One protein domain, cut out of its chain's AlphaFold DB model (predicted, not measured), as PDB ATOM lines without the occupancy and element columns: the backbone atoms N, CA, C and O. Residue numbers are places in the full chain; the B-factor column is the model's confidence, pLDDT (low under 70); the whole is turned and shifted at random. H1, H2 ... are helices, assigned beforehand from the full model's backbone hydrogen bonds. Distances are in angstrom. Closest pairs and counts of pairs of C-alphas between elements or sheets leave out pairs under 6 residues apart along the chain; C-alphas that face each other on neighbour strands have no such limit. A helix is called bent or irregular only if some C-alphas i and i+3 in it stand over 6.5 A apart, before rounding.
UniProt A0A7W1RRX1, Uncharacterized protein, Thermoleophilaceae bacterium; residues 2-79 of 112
ATOM      1  N   ALA A   2     -42.506  69.589 247.781       52.28
ATOM      2  CA  ALA A   2     -42.493  68.201 248.287       52.28
ATOM      3  C   ALA A   2     -43.705  67.763 249.155       52.28
ATOM      4  O   ALA A   2     -43.780  66.604 249.551       52.28
ATOM      5  N   SER A   3     -44.650  68.659 249.458       62.50
ATOM      6  CA  SER A   3     -45.832  68.376 250.297       62.50
ATOM      7  C   SER A   3     -47.160  68.405 249.530       62.50
ATOM      8  O   SER A   3     -48.202  68.200 250.144       62.50
ATOM      9  N   ASP A   4     -47.144  68.685 248.221       79.00
ATOM     10  CA  ASP A   4     -48.358  68.709 247.399       79.00
ATOM     11  C   ASP A   4     -48.553  67.343 246.708       79.00
ATOM     12  O   ASP A   4     -47.732  66.963 245.865       79.00
ATOM     13  N   PRO A   5     -49.620  66.590 247.036       72.75
ATOM     14  CA  PRO A   5     -49.874  65.279 246.443       72.75
ATOM     15  C   PRO A   5     -50.092  65.334 244.922       72.75
ATOM     16  O   PRO A   5     -49.781  64.357 244.239       72.75
ATOM     17  N   MET A   6     -50.578  66.454 244.378       73.50
ATOM     18  CA  MET A   6     -50.741  66.616 242.931       73.50
ATOM     19  C   MET A   6     -49.401  66.858 242.238       73.50
ATOM     20  O   MET A   6     -49.141  66.255 241.199       73.50
ATOM     21  N   ALA A   7     -48.519  67.661 242.837       75.19
ATOM     22  CA  ALA A   7     -47.163  67.858 242.323       75.19
ATOM     23  C   ALA A   7     -46.357  66.545 242.315       75.19
ATOM     24  O   ALA A   7     -45.621  66.281 241.367       75.19
ATOM     25  N   LEU A   8     -46.547  65.690 243.328       78.31
ATOM     26  CA  LEU A   8     -45.929  64.362 243.379       78.31
ATOM     27  C   LEU A   8     -46.438  63.442 242.263       78.31
ATOM     28  O   LEU A   8     -45.637  62.782 241.605       78.31
ATOM     29  N   LEU A   9     -47.753  63.405 242.020       81.62
ATOM     30  CA  LEU A   9     -48.327  62.583 240.950       81.62
ATOM     31  C   LEU A   9     -47.814  63.009 239.567       81.62
ATOM     32  O   LEU A   9     -47.464  62.151 238.760       81.62
ATOM     33  N   VAL A  10     -47.748  64.319 239.313       87.06
ATOM     34  CA  VAL A  10     -47.215  64.868 238.058       87.06
ATOM     35  C   VAL A  10     -45.750  64.470 237.871       87.06
ATOM     36  O   VAL A  10     -45.392  64.031 236.780       87.06
ATOM     37  N   GLY A  11     -44.937  64.541 238.931       90.19
ATOM     38  CA  GLY A  11     -43.545  64.083 238.903       90.19
ATOM     39  C   GLY A  11     -43.418  62.616 238.485       90.19
ATOM     40  O   GLY A  11     -42.714  62.315 237.532       90.19
ATOM     41  N   PHE A  12     -44.186  61.710 239.099       90.38
ATOM     42  CA  PHE A  12     -44.126  60.284 238.750       90.38
ATOM     43  C   PHE A  12     -44.508  59.986 237.301       90.38
ATOM     44  O   PHE A  12     -43.905  59.121 236.671       90.38
ATOM     45  N   VAL A  13     -45.535  60.662 236.777       93.50
ATOM     46  CA  VAL A  13     -45.954  60.467 235.383       93.50
ATOM     47  C   VAL A  13     -44.889  61.000 234.426       93.50
ATOM     48  O   VAL A  13     -44.603  60.345 233.427       93.50
ATOM     49  N   HIS A  14     -44.283  62.148 234.743       96.38
ATOM     50  CA  HIS A  14     -43.180  62.700 233.960       96.38
ATOM     51  C   HIS A  14     -41.969  61.762 233.954       96.38
ATOM     52  O   HIS A  14     -41.510  61.390 232.880       96.38
ATOM     53  N   ASP A  15     -41.518  61.306 235.125       97.19
ATOM     54  CA  ASP A  15     -40.370  60.403 235.250       97.19
ATOM     55  C   ASP A  15     -40.602  59.085 234.500       97.19
ATOM     56  O   ASP A  15     -39.701  58.569 233.841       97.19
ATOM     57  N   LEU A  16     -41.825  58.546 234.557       97.06
ATOM     58  CA  LEU A  16     -42.197  57.355 233.795       97.06
ATOM     59  C   LEU A  16     -42.112  57.595 232.283       97.06
ATOM     60  O   LEU A  16     -41.595  56.740 231.568       97.06
ATOM     61  N   ALA A  17     -42.607  58.736 231.797       97.69
ATOM     62  CA  ALA A  17     -42.546  59.082 230.379       97.69
ATOM     63  C   ALA A  17     -41.097  59.264 229.902       97.69
ATOM     64  O   ALA A  17     -40.733  58.712 228.869       97.69
ATOM     65  N   VAL A  18     -40.265  59.956 230.689       98.25
ATOM     66  CA  VAL A  18     -38.824  60.111 230.424       98.25
ATOM     67  C   VAL A  18     -38.135  58.748 230.378       98.25
ATOM     68  O   VAL A  18     -37.401  58.465 229.440       98.25
ATOM     69  N   HIS A  19     -38.422  57.857 231.329       98.25
ATOM     70  CA  HIS A  19     -37.848  56.512 231.330       98.25
ATOM     71  C   HIS A  19     -38.225  55.712 230.075       98.25
ATOM     72  O   HIS A  19     -37.386  55.004 229.524       98.25
ATOM     73  N   VAL A  20     -39.482  55.802 229.625       98.19
ATOM     74  CA  VAL A  20     -39.931  55.137 228.391       98.19
ATOM     75  C   VAL A  20     -39.217  55.705 227.166       98.19
ATOM     76  O   VAL A  20     -38.749  54.932 226.335       98.19
ATOM     77  N   ASP A  21     -39.086  57.026 227.075       98.44
ATOM     78  CA  ASP A  21     -38.357  57.693 225.994       98.44
ATOM     79  C   ASP A  21     -36.888  57.238 225.943       98.44
ATOM     80  O   ASP A  21     -36.445  56.651 224.959       98.44
ATOM     81  N   GLU A  22     -36.160  57.373 227.054       98.25
ATOM     82  CA  GLU A  22     -34.718  57.110 227.116       98.25
ATOM     83  C   GLU A  22     -34.340  55.625 226.992       98.25
ATOM     84  O   GLU A  22     -33.261  55.293 226.493       98.25
ATOM     85  N   ARG A  23     -35.169  54.710 227.512       97.81
ATOM     86  CA  ARG A  23     -34.833  53.274 227.604       97.81
ATOM     87  C   ARG A  23     -35.501  52.428 226.534       97.81
ATOM     88  O   ARG A  23     -34.983  51.359 226.215       97.81
ATOM     89  N   TYR A  24     -36.624  52.897 226.004       97.94
ATOM     90  CA  TYR A  24     -37.461  52.150 225.073       97.94
ATOM     91  C   TYR A  24     -37.773  52.945 223.796       97.94
ATOM     92  O   TYR A  24     -38.612  52.519 223.008       97.94
ATOM     93  N   ASP A  25     -37.058  54.048 223.544       97.62
ATOM     94  CA  ASP A  25     -37.174  54.867 222.325       97.62
ATOM     95  C   ASP A  25     -38.609  55.379 222.104       97.62
ATOM     96  O   ASP A  25     -39.157  55.367 221.003       97.62
ATOM     97  N   GLY A  26     -39.273  55.726 223.210       97.69
ATOM     98  CA  GLY A  26     -40.653  56.211 223.228       97.69
ATOM     99  C   GLY A  26     -41.726  55.125 223.066       97.69
ATOM    100  O   GLY A  26     -42.910  55.417 223.250       97.69
ATOM    101  N   ASP A  27     -41.358  53.872 222.784       98.00
ATOM    102  CA  ASP A  27     -42.306  52.765 222.642       98.00
ATOM    103  C   ASP A  27     -42.469  51.979 223.951       98.00
ATOM    104  O   ASP A  27     -41.724  51.051 224.273       98.00
ATOM    105  N   ALA A  28     -43.519  52.318 224.701       97.25
ATOM    106  CA  ALA A  28     -43.854  51.653 225.957       97.25
ATOM    107  C   ALA A  28     -44.082  50.136 225.815       97.25
ATOM    108  O   ALA A  28     -43.876  49.408 226.786       97.25
ATOM    109  N   ALA A  29     -44.491  49.635 224.641       97.25
ATOM    110  CA  ALA A  29     -44.732  48.206 224.461       97.25
ATOM    111  C   ALA A  29     -43.444  47.379 224.544       97.25
ATOM    112  O   ALA A  29     -43.488  46.199 224.910       97.25
ATOM    113  N   ARG A  30     -42.283  47.984 224.276       98.12
ATOM    114  CA  ARG A  30     -40.970  47.323 224.364       98.12
ATOM    115  C   ARG A  30     -40.620  46.878 225.780       98.12
ATOM    116  O   ARG A  30     -39.930  45.876 225.938       98.12
ATOM    117  N   VAL A  31     -41.215  47.507 226.800       98.25
ATOM    118  CA  VAL A  31     -41.109  47.075 228.204       98.25
ATOM    119  C   VAL A  31     -41.443  45.589 228.366       98.25
ATOM    120  O   VAL A  31     -40.771  44.895 229.132       98.25
ATOM    121  N   TRP A  32     -42.460  45.087 227.650       98.00
ATOM    122  CA  TRP A  32     -42.883  43.686 227.740       98.00
ATOM    123  C   TRP A  32     -42.690  42.859 226.473       98.00
ATOM    124  O   TRP A  32     -42.647  41.637 226.573       98.00
ATOM    125  N   THR A  33     -42.573  43.476 225.299       97.19
ATOM    126  CA  THR A  33     -42.363  42.738 224.042       97.19
ATOM    127  C   THR A  33     -40.909  42.326 223.817       97.19
ATOM    128  O   THR A  33     -40.677  41.328 223.142       97.19
ATOM    129  N   GLU A  34     -39.936  43.024 224.414       95.62
ATOM    130  CA  GLU A  34     -38.506  42.675 224.318       95.62
ATOM    131  C   GLU A  34     -38.001  41.823 225.489       95.62
ATOM    132  O   GLU A  34     -36.847  41.394 225.506       95.62
ATOM    133  N   ALA A  35     -38.850  41.567 226.486       97.88
ATOM    134  CA  ALA A  35     -38.503  40.688 227.590       97.88
ATOM    135  C   ALA A  35     -38.391  39.238 227.093       97.88
ATOM    136  O   ALA A  35     -39.367  38.659 226.616       97.88
ATOM    137  N   ALA A  36     -37.203  38.643 227.232       97.00
ATOM    138  CA  ALA A  36     -36.948  37.269 226.798       97.00
ATOM    139  C   ALA A  36     -37.702  36.225 227.640       97.00
ATOM    140  O   ALA A  36     -38.062  35.161 227.140       97.00
ATOM    141  N   ASP A  37     -37.937  36.532 228.916       98.31
ATOM    142  CA  ASP A  37     -38.550  35.639 229.891       98.31
ATOM    143  C   ASP A  37     -39.229  36.427 231.028       98.31
ATOM    144  O   ASP A  37     -39.277  37.664 231.036       98.31
ATOM    145  N   ALA A  38     -39.792  35.693 231.989       98.12
ATOM    146  CA  ALA A  38     -40.492  36.263 233.130       98.12
ATOM    147  C   ALA A  38     -39.590  37.081 234.062       98.12
ATOM    148  O   ALA A  38     -40.046  38.078 234.629       98.12
ATOM    149  N   ASP A  39     -38.322  36.704 234.218       98.38
ATOM    150  CA  ASP A  39     -37.387  37.423 235.080       98.38
ATOM    151  C   ASP A  39     -36.987  38.757 234.444       98.38
ATOM    152  O   ASP A  39     -37.023  39.793 235.118       98.38
ATOM    153  N   ALA A  40     -36.717  38.762 233.136       98.38
ATOM    154  CA  ALA A  40     -36.478  39.967 232.351       98.38
ATOM    155  C   ALA A  40     -37.697  40.900 232.379       98.38
ATOM    156  O   ALA A  40     -37.558  42.090 232.661       98.38
ATOM    157  N   LEU A  41     -38.908  40.368 232.182       98.62
ATOM    158  CA  LEU A  41     -40.129  41.170 232.264       98.62
ATOM    159  C   LEU A  41     -40.315  41.762 233.665       98.62
ATOM    160  O   LEU A  41     -40.646  42.940 233.808       98.62
ATOM    161  N   ARG A  42     -40.093  40.965 234.716       98.50
ATOM    162  CA  ARG A  42     -40.188  41.433 236.103       98.50
ATOM    163  C   ARG A  42     -39.191  42.558 236.370       98.50
ATOM    164  O   ARG A  42     -39.572  43.542 237.002       98.50
ATOM    165  N   ALA A  43     -37.960  42.431 235.878       98.31
ATOM    166  CA  ALA A  43     -36.931  43.458 235.998       98.31
ATOM    167  C   ALA A  43     -37.315  44.742 235.246       98.31
ATOM    168  O   ALA A  43     -37.264  45.820 235.837       98.31
ATOM    169  N   ASN A  44     -37.787  44.631 234.000       98.44
ATOM    170  CA  ASN A  44     -38.239  45.770 233.198       98.44
ATOM    171  C   ASN A  44     -39.376  46.530 233.894       98.44
ATOM    172  O   ASN A  44     -39.319  47.750 234.030       98.44
ATOM    173  N   LEU A  45     -40.385  45.810 234.395       98.19
ATOM    174  CA  LEU A  45     -41.519  46.402 235.108       98.19
ATOM    175  C   LEU A  45     -41.117  47.029 236.448       98.19
ATOM    176  O   LEU A  45     -41.659  48.066 236.819       98.19
ATOM    177  N   ALA A  46     -40.197  46.403 237.187       98.06
ATOM    178  CA  ALA A  46     -39.709  46.923 238.463       98.06
ATOM    179  C   ALA A  46     -38.806  48.157 238.296       98.06
ATOM    180  O   ALA A  46     -38.695  48.954 239.224       98.06
ATOM    181  N   ALA A  47     -38.176  48.322 237.131       97.94
ATOM    182  CA  ALA A  47     -37.350  49.483 236.811       97.94
ATOM    183  C   ALA A  47     -38.171  50.737 236.461       97.94
ATOM    184  O   ALA A  47     -37.627  51.842 236.487       97.94
ATOM    185  N   LEU A  48     -39.466  50.589 236.158       97.75
ATOM    186  CA  LEU A  48     -40.335  51.723 235.861       97.75
ATOM    187  C   LEU A  48     -40.478  52.637 237.093       97.75
ATOM    188  O   LEU A  48     -40.828  52.161 238.182       97.75
ATOM    189  N   PRO A  49     -40.288  53.961 236.951       96.38
ATOM    190  CA  PRO A  49     -40.472  54.898 238.050       96.38
ATOM    191  C   PRO A  49     -41.834  54.743 238.741       96.38
ATOM    192  O   PRO A  49     -42.899  54.735 238.123       96.38
ATOM    193  N   GLY A  50     -41.796  54.576 240.064       93.06
ATOM    194  CA  GLY A  50     -42.990  54.386 240.887       93.06
ATOM    195  C   GLY A  50     -43.625  52.989 240.816       93.06
ATOM    196  O   GLY A  50     -44.709  52.809 241.389       93.06
ATOM    197  N   PHE A  51     -43.004  52.003 240.159       95.94
ATOM    198  CA  PHE A  51     -43.430  50.602 240.188       95.94
ATOM    199  C   PHE A  51     -42.732  49.836 241.314       95.94
ATOM    200  O   PHE A  51     -41.519  49.699 241.356       95.94
ATOM    201  N   GLY A  52     -43.535  49.316 242.243       94.62
ATOM    202  CA  GLY A  52     -43.097  48.342 243.243       94.62
ATOM    203  C   GLY A  52     -43.720  46.973 242.984       94.62
ATOM    204  O   GLY A  52     -44.559  46.826 242.093       94.62
ATOM    205  N   GLU A  53     -43.384  45.992 243.822       95.38
ATOM    206  CA  GLU A  53     -43.811  44.588 243.697       95.38
ATOM    207  C   GLU A  53     -45.314  44.420 243.394       95.38
ATOM    208  O   GLU A  53     -45.701  43.669 242.500       95.38
ATOM    209  N   MET A  54     -46.173  45.179 244.084       93.06
ATOM    210  CA  MET A  54     -47.623  45.154 243.860       93.06
ATOM    211  C   MET A  54     -48.009  45.564 242.430       93.06
ATOM    212  O   MET A  54     -48.872  44.932 241.825       93.06
ATOM    213  N   LYS A  55     -47.397  46.625 241.889       94.62
ATOM    214  CA  LYS A  55     -47.692  47.111 240.533       94.62
ATOM    215  C   LYS A  55     -47.120  46.177 239.471       94.62
ATOM    216  O   LYS A  55     -47.785  45.963 238.466       94.62
ATOM    217  N   VAL A  56     -45.960  45.570 239.730       97.62
ATOM    218  CA  VAL A  56     -45.374  44.541 238.858       97.62
ATOM    219  C   VAL A  56     -46.317  43.344 238.735       97.62
ATOM    220  O   VAL A  56     -46.669  42.960 237.625       97.62
ATOM    221  N   LYS A  57     -46.811  42.810 239.860       96.81
ATOM    222  CA  LYS A  57     -47.788  41.707 239.869       96.81
ATOM    223  C   LYS A  57     -49.109  42.094 239.201       96.81
ATOM    224  O   LYS A  57     -49.644  41.330 238.405       96.81
ATOM    225  N   ALA A  58     -49.636  43.284 239.499       95.38
ATOM    226  CA  ALA A  58     -50.905  43.742 238.939       95.38
ATOM    227  C   ALA A  58     -50.840  43.944 237.417       95.38
ATOM    228  O   ALA A  58     -51.732  43.481 236.708       95.38
ATOM    229  N   LEU A  59     -49.792  44.605 236.908       97.19
ATOM    230  CA  LEU A  59     -49.608  44.789 235.469       97.19
ATOM    231  C   LEU A  59     -49.252  43.467 234.782       97.19
ATOM    232  O   LEU A  59     -49.827  43.165 233.743       97.19
ATOM    233  N   GLY A  60     -48.396  42.640 235.390       97.88
ATOM    234  CA  GLY A  60     -48.100  41.292 234.899       97.88
ATOM    235  C   GLY A  60     -49.365  40.449 234.724       97.88
ATOM    236  O   GLY A  60     -49.563  39.840 233.677       97.88
ATOM    237  N   ALA A  61     -50.295  40.499 235.682       98.00
ATOM    238  CA  ALA A  61     -51.572  39.806 235.558       98.00
ATOM    239  C   ALA A  61     -52.435  40.316 234.394       98.00
ATOM    240  O   ALA A  61     -53.049  39.509 233.698       98.00
ATOM    241  N   VAL A  62     -52.463  41.630 234.150       97.31
ATOM    242  CA  VAL A  62     -53.150  42.208 232.984       97.31
ATOM    243  C   VAL A  62     -52.488  41.748 231.684       97.31
ATOM    244  O   VAL A  62     -53.183  41.279 230.784       97.31
ATOM    245  N   LEU A  63     -51.158  41.823 231.591       97.81
ATOM    246  CA  LEU A  63     -50.406  41.405 230.406       97.81
ATOM    247  C   LEU A  63     -50.637  39.922 230.085       97.81
ATOM    248  O   LEU A  63     -50.916  39.582 228.937       97.81
ATOM    249  N   ALA A  64     -50.614  39.047 231.092       98.00
ATOM    250  CA  ALA A  64     -50.852  37.619 230.906       98.00
ATOM    251  C   ALA A  64     -52.307  37.316 230.511       98.00
ATOM    252  O   ALA A  64     -52.557  36.642 229.515       98.00
ATOM    253  N   LYS A  65     -53.279  37.812 231.288       97.12
ATOM    254  CA  LYS A  65     -54.688  37.395 231.175       97.12
ATOM    255  C   LYS A  65     -55.466  38.142 230.097       97.12
ATOM    256  O   LYS A  65     -56.436  37.603 229.573       97.12
ATOM    257  N   ARG A  66     -55.091  39.390 229.794       96.06
ATOM    258  CA  ARG A  66     -55.833  40.263 228.865       96.06
ATOM    259  C   ARG A  66     -55.114  40.465 227.537       96.06
ATOM    260  O   ARG A  66     -55.785  40.634 226.526       96.06
ATOM    261  N   PHE A  67     -53.781  40.422 227.541       95.44
ATOM    262  CA  PHE A  67     -52.957  40.627 226.344       95.44
ATOM    263  C   PHE A  67     -52.216  39.366 225.877       95.44
ATOM    264  O   PHE A  67     -51.588  39.396 224.825       95.44
ATOM    265  N   GLY A  68     -52.291  38.254 226.619       96.38
ATOM    266  CA  GLY A  68     -51.686  36.982 226.217       96.38
ATOM    267  C   GLY A  68     -50.154  36.984 226.191       96.38
ATOM    268  O   GLY A  68     -49.563  36.175 225.482       96.38
ATOM    269  N   VAL A  69     -49.499  37.882 226.934       97.88
ATOM    270  CA  VAL A  69     -48.031  37.965 226.982       97.88
ATOM    271  C   VAL A  69     -47.470  36.771 227.753       97.88
ATOM    272  O   VAL A  69     -47.681  36.648 228.960       97.88
ATOM    273  N   GLU A  70     -46.728  35.903 227.063       97.56
ATOM    274  CA  GLU A  70     -46.215  34.643 227.618       97.56
ATOM    275  C   GLU A  70     -45.280  34.860 228.812       97.56
ATOM    276  O   GLU A  70     -45.489  34.280 229.878       97.56
ATOM    277  N   ALA A  71     -44.313  35.771 228.672       98.00
ATOM    278  CA  ALA A  71     -43.370  36.124 229.732       98.00
ATOM    279  C   ALA A  71     -44.066  36.624 231.013       98.00
ATOM    280  O   ALA A  71     -43.488  36.597 232.094       98.00
ATOM    281  N   ALA A  72     -45.328  37.060 230.934       98.12
ATOM    282  CA  ALA A  72     -46.076  37.550 232.084       98.12
ATOM    283  C   ALA A  72     -46.768  36.449 232.903       98.12
ATOM    284  O   ALA A  72     -47.243  36.735 234.004       98.12
ATOM    285  N   ARG A  73     -46.838  35.200 232.416       97.56
ATOM    286  CA  ARG A  73     -47.592  34.121 233.085       97.56
ATOM    287  C   ARG A  73     -47.136  33.872 234.524       97.56
ATOM    288  O   ARG A  73     -47.975  33.717 235.405       97.56
ATOM    289  N   GLU A  74     -45.831  33.910 234.780       97.69
ATOM    290  CA  GLU A  74     -45.261  33.684 236.117       97.69
ATOM    291  C   GLU A  74     -45.377  34.897 237.055       97.69
ATOM    292  O   GLU A  74     -45.102  34.799 238.251       97.69
ATOM    293  N   LEU A  75     -45.781  36.063 236.540       97.50
ATOM    294  CA  LEU A  75     -45.991  37.266 237.352       97.50
ATOM    295  C   LEU A  75     -47.394  37.302 237.972       97.50
ATOM    296  O   LEU A  75     -47.651  38.128 238.852       97.50
ATOM    297  N   VAL A  76     -48.301  36.429 237.522       97.38
ATOM    298  CA  VAL A  76     -49.678  36.338 238.014       97.38
ATOM    299  C   VAL A  76     -49.672  35.825 239.463       97.38
ATOM    300  O   VAL A  76     -49.255  34.691 239.706       97.38
ATOM    301  N   PRO A  77     -50.145  36.606 240.452       95.38
ATOM    302  CA  PRO A  77     -50.226  36.129 241.826       95.38
ATOM    303  C   PRO A  77     -51.393  35.149 242.015       95.38
ATOM    304  O   PRO A  77     -52.335  35.107 241.226       95.38
ATOM    305  N   TRP A  78     -51.360  34.397 243.119       93.62
ATOM    306  CA  TRP A  78     -52.410  33.436 243.482       93.62
ATOM    307  C   TRP A  78     -53.752  34.094 243.843       93.62
ATOM    308  O   TRP A  78     -54.792  33.442 243.782       93.62
ATOM    309  N   HIS A  79     -53.738  35.364 244.257       89.75
ATOM    310  CA  HIS A  79     -54.936  36.111 244.632       89.75
ATOM    311  C   HIS A  79     -55.481  36.924 243.445       89.75
ATOM    312  O   HIS A  79     -54.700  37.336 242.582       89.75
TER     313      HIS A  79
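AT A GLANCE: This is residues 2 to 79 of the 112 residues of an uncharacterized protein of Thermoleophilaceae bacterium (UniProt A0A7W1RRX1). A small cluster of four helices, H2 to H5, has the long helix H1 set to one side like an arm; H1 touches no other helix, and of the helices it is near H2, where the C-alphas of Tyr 24 and Arg 30 are 6.0 A apart. In the cluster H3 is the hub, with H2, H4 and H5 packed on it, and H4 and H5 fold back as a helical hairpin; residues 2 to 8, of which 5 to 8 belong to H1, stick out. The printed part has 78 residues with five named helices, H1 to H5 in chain order, and no named strand: all helix. It is only just compact, close to loose, with a radius of gyration of the C-alphas of 13.4 A and spans of 39 by 32 by 19 A.

IN THESE COORDINATES: H1, residues 5 to 24, begins at C-alpha 5 (-49.874, 65.279, 246.443) and is 28.0 A long. H2 is residues 30 to 33, H3 residues 38 to 47, 14.1 A, and H4 residues 53 to 67, 20.0 A. H5, residues 70 to 75, ends at C-alpha 75 (-45.991, 37.266, 237.352); it is irregular, with C-alphas 71 and 74 7.1 A apart.

HOW THE PARTS SIT: H3 touches H2, closest C-alphas Trp 32 and Leu 41, 5.9 A. H4 touches H3 with residues 53 to 56 alone, closest C-alphas Leu 45 and Val 56, 5.7 A, at a steep tilt of 55 degrees, opposite ways. H3 and H5 touch, closest C-alphas Ala 38 and Ala 71, 4.5 A, only just about perpendicular at 70.2 degrees. The hairpin H4 and H5 touch, closest C-alphas Ala 64 and Ala 72, 4.9 A, opposite ways at 37 degrees, only just steep. H1 and H2 are close but not clearly touching, closest C-alphas Tyr 24 and Arg 30, 6.0 A; H1 is apart from H3, H4 and H5. Every O i to N i+4 pair is within hydrogen-bond range in H1, H3 and H4; in H5 0 of 2 are, beside 2 of 3 O i to N i+3 pairs, and H2 is too short for an O i to N i+4 pair.

THE WHOLE: The C-alphas farthest apart, Ser 3 and Glu 70, are 40.6 A apart. The printed part has no cut, and the four links are tight. Residues 2 to 3 have pLDDT under 70; the mean of the printed part is 94.2.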